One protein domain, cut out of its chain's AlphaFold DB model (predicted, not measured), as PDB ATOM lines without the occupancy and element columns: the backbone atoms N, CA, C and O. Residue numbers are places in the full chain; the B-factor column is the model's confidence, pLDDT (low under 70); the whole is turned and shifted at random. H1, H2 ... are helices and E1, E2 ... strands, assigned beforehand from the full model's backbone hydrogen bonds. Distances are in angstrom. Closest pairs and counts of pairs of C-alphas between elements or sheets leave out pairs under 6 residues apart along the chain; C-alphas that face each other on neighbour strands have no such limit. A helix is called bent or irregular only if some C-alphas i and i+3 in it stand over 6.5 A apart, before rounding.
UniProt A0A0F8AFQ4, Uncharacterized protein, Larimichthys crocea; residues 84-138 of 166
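AT A GLANCE: This is residues 84 to 138 of the 166 residues of an uncharacterized protein of Larimichthys crocea (UniProt A0A0F8AFQ4). With little regular structure, this is a bent two-strand hairpin, E1 and E2, to which residues 131 to 132 pair beside E2, while a loop with the one-turn helix H1 leads in. The 55 printed residues hold H1, E1 and E2 in that order; the sheet E1 - E2 is antiparallel, the class mixed, with 18 residues in named elements. It is compact and rounded, radius of gyration of the C-alphas 10.8 A, spans 27 by 24 by 23 A.

IN THESE COORDINATES: H1, residues 95 to 98, begins at C-alpha (9.497, -18.773, -79.648). E1, residues 106 to 113, is 14.9 A long and bends by 101 degrees at residue 110. E2, residues 121 to 126, is 14.5 A long and ends at C-alpha (20.039, -12.510, -87.669).

HOW THE PARTS SIT: In the hairpin, N 107 and O 125 are 2.8 A apart, within hydrogen-bond range. Residues 125 to 126 pair antiparallel with 131 to 132. H1 and E2 are apart. H1 is too short for an O i to N i+4 pair.

THE WHOLE: The printed part has no cut; both links are short. Residues 84 to 91, 118 to 119 and 135 to 138 are under pLDDT 70.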
ATOM      1  N   CYS A  84      18.280  -8.820 -69.184       52.34
ATOM      2  CA  CYS A  84      17.495  -8.697 -70.414       52.34
ATOM      3  C   CYS A  84      16.864  -7.295 -70.516       52.34
ATOM      4  O   CYS A  84      16.290  -6.779 -69.557       52.34
ATOM      5  N   ILE A  85      16.971  -6.666 -71.691       60.88
ATOM      6  CA  ILE A  85      16.398  -5.339 -71.958       60.88
ATOM      7  C   ILE A  85      14.866  -5.426 -71.837       60.88
ATOM      8  O   ILE A  85      14.216  -6.070 -72.658       60.88
ATOM      9  N   GLN A  86      14.305  -4.752 -70.828       60.47
ATOM     10  CA  GLN A  86      12.869  -4.746 -70.493       60.47
ATOM     11  C   GLN A  86      11.993  -4.109 -71.590       60.47
ATOM     12  O   GLN A  86      10.818  -4.435 -71.723       60.47
ATOM     13  N   ARG A  87      12.560  -3.191 -72.385       63.38
ATOM     14  CA  ARG A  87      11.869  -2.468 -73.464       63.38
ATOM     15  C   ARG A  87      12.683  -2.528 -74.750       63.38
ATOM     16  O   ARG A  87      13.498  -1.642 -75.007       63.38
ATOM     17  N   PRO A  88      12.551  -3.606 -75.523       62.75
ATOM     18  CA  PRO A  88      13.267  -3.711 -76.775       62.75
ATOM     19  C   PRO A  88      12.663  -2.791 -77.840       62.75
ATOM     20  O   PRO A  88      11.446  -2.713 -77.972       62.75
ATOM     21  N   THR A  89      13.514  -2.148 -78.641       64.94
ATOM     22  CA  THR A  89      13.085  -1.351 -79.805       64.94
ATOM     23  C   THR A  89      12.414  -2.215 -80.878       64.94
ATOM     24  O   THR A  89      11.558  -1.726 -81.605       64.94
ATOM     25  N   THR A  90      12.762  -3.505 -80.958       67.50
ATOM     26  CA  THR A  90      12.154  -4.469 -81.886       67.50
ATOM     27  C   THR A  90      11.374  -5.565 -81.148       67.50
ATOM     28  O   THR A  90      11.852  -6.081 -80.119       67.50
ATOM     29  N   PRO A  91      10.182  -5.948 -81.656       69.62
ATOM     30  CA  PRO A  91       9.386  -7.020 -81.071       69.62
ATOM     31  C   PRO A  91      10.194  -8.317 -81.037       69.62
ATOM     32  O   PRO A  91      11.048  -8.570 -81.887       69.62
ATOM     33  N   ARG A  92       9.970  -9.131 -80.001       71.81
ATOM     34  CA  ARG A  92      10.655 -10.420 -79.898       71.81
ATOM     35  C   ARG A  92      10.090 -11.349 -80.980       71.81
ATOM     36  O   ARG A  92       8.867 -11.473 -81.038       71.81
ATOM     37  N   PRO A  93      10.933 -12.015 -81.788       75.38
ATOM     38  CA  PRO A  93      10.450 -13.070 -82.668       75.38
ATOM     39  C   PRO A  93       9.778 -14.171 -81.838       75.38
ATOM     40  O   PRO A  93      10.119 -14.383 -80.667       75.38
ATOM     41  N   MET A  94       8.803 -14.842 -82.446       76.38
ATOM     42  CA  MET A  94       8.051 -15.921 -81.809       76.38
ATOM     43  C   MET A  94       8.989 -17.054 -81.362       76.38
ATOM     44  O   MET A  94      10.029 -17.292 -81.979       76.38
ATOM     45  N   VAL A  95       8.639 -17.743 -80.268       76.44
ATOM     46  CA  VAL A  95       9.497 -18.773 -79.648       76.44
ATOM     47  C   VAL A  95       9.813 -19.898 -80.636       76.44
ATOM     48  O   VAL A  95      10.968 -20.284 -80.762       76.44
ATOM     49  N   ASN A  96       8.820 -20.350 -81.403       79.69
ATOM     50  CA  ASN A  96       9.008 -21.356 -82.448       79.69
ATOM     51  C   ASN A  96      10.033 -20.922 -83.511       79.69
ATOM     52  O   ASN A  96      10.900 -21.709 -83.850       79.69
ATOM     53  N   VAL A  97      10.004 -19.667 -83.970       79.38
ATOM     54  CA  VAL A  97      10.967 -19.135 -84.957       79.38
ATOM     55  C   VAL A  97      12.366 -18.985 -84.361       79.38
ATOM     56  O   VAL A  97      13.366 -19.105 -85.056       79.38
ATOM     57  N   ARG A  98      12.471 -18.696 -83.062       77.38
ATOM     58  CA  ARG A  98      13.765 -18.515 -82.394       77.38
ATOM     59  C   ARG A  98      14.515 -19.833 -82.188       77.38
ATOM     60  O   ARG A  98      15.743 -19.826 -82.188       77.38
ATOM     61  N   HIS A  99      13.780 -20.916 -81.963       77.75
ATOM     62  CA  HIS A  99      14.313 -22.221 -81.568       77.75
ATOM     63  C   HIS A  99      14.121 -23.295 -82.649       77.75
ATOM     64  O   HIS A  99      14.275 -24.477 -82.376       77.75
ATOM     65  N   ASP A 100      13.811 -22.906 -83.886       81.31
ATOM     66  CA  ASP A 100      13.629 -23.850 -84.994       81.31
ATOM     67  C   ASP A 100      14.943 -24.398 -85.575       81.31
ATOM     68  O   ASP A 100      14.890 -25.221 -86.479       81.31
ATOM     69  N   HIS A 101      16.108 -23.978 -85.057       74.31
ATOM     70  CA  HIS A 101      17.455 -24.448 -85.432       74.31
ATOM     71  C   HIS A 101      17.795 -24.388 -86.935       74.31
ATOM     72  O   HIS A 101      18.822 -24.915 -87.359       74.31
ATOM     73  N   VAL A 102      16.979 -23.710 -87.740       80.69
ATOM     74  CA  VAL A 102      17.067 -23.688 -89.204       80.69
ATOM     75  C   VAL A 102      17.052 -22.231 -89.679       80.69
ATOM     76  O   VAL A 102      16.372 -21.392 -89.095       80.69
ATOM     77  N   ASP A 103      17.801 -21.908 -90.732       80.00
ATOM     78  CA  ASP A 103      17.801 -20.602 -91.421       80.00
ATOM     79  C   ASP A 103      18.121 -19.351 -90.568       80.00
ATOM     80  O   ASP A 103      17.681 -18.242 -90.876       80.00
ATOM     81  N   HIS A 104      18.923 -19.474 -89.506       81.56
ATOM     82  CA  HIS A 104      19.427 -18.314 -88.748       81.56
ATOM     83  C   HIS A 104      20.747 -17.800 -89.325       81.56
ATOM     84  O   HIS A 104      21.815 -17.997 -88.746       81.56
ATOM     85  N   PHE A 105      20.684 -17.124 -90.472       84.25
ATOM     86  CA  PHE A 105      21.872 -16.543 -91.099       84.25
ATOM     87  C   PHE A 105      22.210 -15.171 -90.519       84.25
ATOM     88  O   PHE A 105      21.341 -14.303 -90.376       84.25
ATOM     89  N   LEU A 106      23.492 -14.970 -90.218       85.81
ATOM     90  CA  LEU A 106      24.028 -13.683 -89.794       85.81
ATOM     91  C   LEU A 106      24.249 -12.786 -91.016       85.81
ATOM     92  O   LEU A 106      24.862 -13.203 -91.995       85.81
ATOM     93  N   ALA A 107      23.791 -11.545 -90.927       85.75
ATOM     94  CA  ALA A 107      24.066 -10.487 -91.885       85.75
ATOM     95  C   ALA A 107      24.618  -9.255 -91.165       85.75
ATOM     96  O   ALA A 107      24.503  -9.117 -89.941       85.75
ATOM     97  N   PHE A 108      25.237  -8.361 -91.931       85.38
ATOM     98  CA  PHE A 108      25.773  -7.108 -91.419       85.38
ATOM     99  C   PHE A 108      24.770  -5.972 -91.621       85.38
ATOM    100  O   PHE A 108      24.127  -5.875 -92.660       85.38
ATOM    101  N   THR A 109      24.644  -5.122 -90.612       82.56
ATOM    102  CA  THR A 109      23.793  -3.932 -90.590       82.56
ATOM    103  C   THR A 109      24.568  -2.770 -89.974       82.56
ATOM    104  O   THR A 109      25.609  -2.961 -89.332       82.56
ATOM    105  N   ASP A 110      24.029  -1.563 -90.121       82.62
ATOM    106  CA  ASP A 110      24.462  -0.399 -89.356       82.62
ATOM    107  C   ASP A 110      24.457  -0.687 -87.850       82.62
ATOM    108  O   ASP A 110      23.733  -1.557 -87.362       82.62
ATOM    109  N   LYS A 111      25.282   0.049 -87.095       79.50
ATOM    110  CA  LYS A 111      25.474  -0.159 -85.652       79.50
ATOM    111  C   LYS A 111      24.128  -0.246 -84.920       79.50
ATOM    112  O   LYS A 111      23.429   0.749 -84.758       79.50
ATOM    113  N   GLY A 112      23.808  -1.436 -84.421       80.25
ATOM    114  CA  GLY A 112      22.615  -1.728 -83.637       80.25
ATOM    115  C   GLY A 112      22.953  -2.104 -82.198       80.25
ATOM    116  O   GLY A 112      24.106  -2.356 -81.843       80.25
ATOM    117  N   ARG A 113      21.939  -2.156 -81.332       81.19
ATOM    118  CA  ARG A 113      22.097  -2.618 -79.946       81.19
ATOM    119  C   ARG A 113      21.928  -4.134 -79.882       81.19
ATOM    120  O   ARG A 113      20.910  -4.658 -80.329       81.19
ATOM    121  N   CYS A 114      22.895  -4.827 -79.289       80.81
ATOM    122  CA  CYS A 114      22.835  -6.271 -79.101       80.81
ATOM    123  C   CYS A 114      21.652  -6.655 -78.212       80.81
ATOM    124  O   CYS A 114      21.438  -6.080 -77.144       80.81
ATOM    125  N   ARG A 115      20.915  -7.694 -78.610       76.31
ATOM    126  CA  ARG A 115      19.774  -8.184 -77.836       76.31
ATOM    127  C   ARG A 115      20.169  -8.909 -76.545       76.31
ATOM    128  O   ARG A 115      19.377  -8.945 -75.608       76.31
ATOM    129  N   LEU A 116      21.372  -9.482 -76.497       72.88
ATOM    130  CA  LEU A 116      21.876 -10.274 -75.367       72.88
ATOM    131  C   LEU A 116      22.778  -9.471 -74.417       72.88
ATOM    132  O   LEU A 116      23.036  -9.908 -73.298       72.88
ATOM    133  N   CYS A 117      23.267  -8.305 -74.842       70.75
ATOM    134  CA  CYS A 117      24.167  -7.465 -74.057       70.75
ATOM    135  C   CYS A 117      23.542  -6.074 -73.861       70.75
ATOM    136  O   CYS A 117      23.440  -5.339 -74.840       70.75
ATOM    137  N   PRO A 118      23.190  -5.659 -72.628       66.88
ATOM    138  CA  PRO A 118      22.599  -4.340 -72.370       66.88
ATOM    139  C   PRO A 118      23.440  -3.177 -72.895       66.88
ATOM    140  O   PRO A 118      22.893  -2.184 -73.368       66.88
ATOM    141  N   GLU A 119      24.762  -3.310 -72.811       66.88
ATOM    142  CA  GLU A 119      25.746  -2.276 -73.156       66.88
ATOM    143  C   GLU A 119      26.411  -2.520 -74.520       66.88
ATOM    144  O   GLU A 119      27.207  -1.710 -74.983       66.88
ATOM    145  N   GLY A 120      26.127  -3.654 -75.172       72.06
ATOM    146  CA  GLY A 120      26.820  -4.049 -76.395       72.06
ATOM    147  C   GLY A 120      26.220  -3.398 -77.637       72.06
ATOM    148  O   GLY A 120      25.041  -3.597 -77.919       72.06
ATOM    149  N   GLN A 121      27.037  -2.685 -78.411       78.75
ATOM    150  CA  GLN A 121      26.729  -2.335 -79.800       78.75
ATOM    151  C   GLN A 121      27.301  -3.395 -80.745       78.75
ATOM    152  O   GLN A 121      28.382  -3.936 -80.502       78.75
ATOM    153  N   THR A 122      26.564  -3.711 -81.803       83.19
ATOM    154  CA  THR A 122      26.869  -4.781 -82.758       83.19
ATOM    155  C   THR A 122      26.462  -4.376 -84.160       83.19
ATOM    156  O   THR A 122      25.421  -3.759 -84.342       83.19
ATOM    157  N   THR A 123      27.245  -4.782 -85.151       84.75
ATOM    158  CA  THR A 123      26.930  -4.621 -86.579       84.75
ATOM    159  C   THR A 123      26.355  -5.894 -87.193       84.75
ATOM    160  O   THR A 123      26.169  -5.963 -88.398       84.75
ATOM    161  N   ILE A 124      26.104  -6.925 -86.387       83.06
ATOM    162  CA  ILE A 124      25.661  -8.239 -86.848       83.06
ATOM    163  C   ILE A 124      24.224  -8.451 -86.397       83.06
ATOM    164  O   ILE A 124      23.892  -8.189 -85.238       83.06
ATOM    165  N   TYR A 125      23.379  -8.953 -87.291       87.25
ATOM    166  CA  TYR A 125      22.003  -9.318 -86.986       87.25
ATOM    167  C   TYR A 125      21.614 -10.642 -87.641       87.25
ATOM    168  O   TYR A 125      22.184 -11.044 -88.649       87.25
ATOM    169  N   CYS A 126      20.647 -11.339 -87.050       85.88
ATOM    170  CA  CYS A 126      20.039 -12.510 -87.669       85.88
ATOM    171  C   CYS A 126      18.960 -12.058 -88.659       85.88
ATOM    172  O   CYS A 126      18.028 -11.351 -88.271       85.88
ATOM    173  N   THR A 127      19.071 -12.498 -89.910       85.94
ATOM    174  CA  THR A 127      18.135 -12.182 -91.005       85.94
ATOM    175  C   THR A 127      16.718 -12.690 -90.740       85.94
ATOM    176  O   THR A 127      15.755 -11.976 -91.001       85.94
ATOM    177  N   LYS A 128      16.588 -13.879 -90.145       82.12
ATOM    178  CA  LYS A 128      15.302 -14.511 -89.818       82.12
ATOM    179  C   LYS A 128      14.647 -13.949 -88.559       82.12
ATOM    180  O   LYS A 128      13.449 -13.688 -88.531       82.12
ATOM    181  N   CYS A 129      15.431 -13.738 -87.503       81.56
ATOM    182  CA  CYS A 129      14.921 -13.197 -86.243       81.56
ATOM    183  C   CYS A 129      14.771 -11.669 -86.246       81.56
ATOM    184  O   CYS A 129      14.117 -11.134 -85.353       81.56
ATOM    185  N   GLY A 130      15.430 -10.958 -87.166       82.38
ATOM    186  CA  GLY A 130      15.455  -9.492 -87.199       82.38
ATOM    187  C   GLY A 130      16.108  -8.857 -85.963       82.38
ATOM    188  O   GLY A 130      15.760  -7.743 -85.576       82.38
ATOM    189  N   VAL A 131      17.020  -9.568 -85.289       84.19
ATOM    190  CA  VAL A 131      17.656  -9.107 -84.039       84.19
ATOM    191  C   VAL A 131      19.163  -8.973 -84.185       84.19
ATOM    192  O   VAL A 131      19.820  -9.858 -84.728       84.19
ATOM    193  N   CYS A 132      19.713  -7.889 -83.637       85.31
ATOM    194  CA  CYS A 132      21.154  -7.671 -83.554       85.31
ATOM    195  C   CYS A 132      21.786  -8.553 -82.465       85.31
ATOM    196  O   CYS A 132      21.295  -8.609 -81.330       85.31
ATOM    197  N   LEU A 133      22.885  -9.226 -82.803       80.56
ATOM    198  CA  LEU A 133      23.588 -10.193 -81.961       80.56
ATOM    199  C   LEU A 133      25.083  -9.859 -81.910       80.56
ATOM    200  O   LEU A 133      25.673  -9.417 -82.892       80.56
ATOM    201  N   SER A 134      25.713 -10.079 -80.757       73.06
ATOM    202  CA  SER A 134      27.171 -10.024 -80.621       73.06
ATOM    203  C   SER A 134      27.736 -11.434 -80.735       73.06
ATOM    204  O   SER A 134      27.169 -12.366 -80.178       73.06
ATOM    205  N   ILE A 135      28.915 -11.583 -81.346       67.56
ATOM    206  CA  ILE A 135      29.672 -12.854 -81.371       67.56
ATOM    207  C   ILE A 135      30.156 -13.256 -79.948       67.56
ATOM    208  O   ILE A 135      30.725 -14.317 -79.730       67.56
ATOM    209  N   ILE A 136      29.911 -12.423 -78.928       62.12
ATOM    210  CA  ILE A 136      30.441 -12.568 -77.561       62.12
ATOM    211  C   ILE A 136      29.499 -13.388 -76.656       62.12
ATOM    212  O   ILE A 136      29.359 -13.107 -75.463       62.12
ATOM    213  N   THR A 137      28.832 -14.410 -77.179       51.88
ATOM    214  CA  THR A 137      28.202 -15.437 -76.337       51.88
ATOM    215  C   THR A 137      29.271 -16.442 -75.911       51.88
ATOM    216  O   THR A 137      29.480 -17.443 -76.581       51.88
ATOM    217  N   GLY A 138      29.992 -16.140 -74.818       46.00
ATOM    218  CA  GLY A 138      30.883 -17.116 -74.162       46.00
ATOM    219  C   GLY A 138      32.134 -16.591 -73.441       46.00
ATOM    220  O   GLY A 138      32.836 -17.379 -72.825       46.00
TER     221      GLY A 138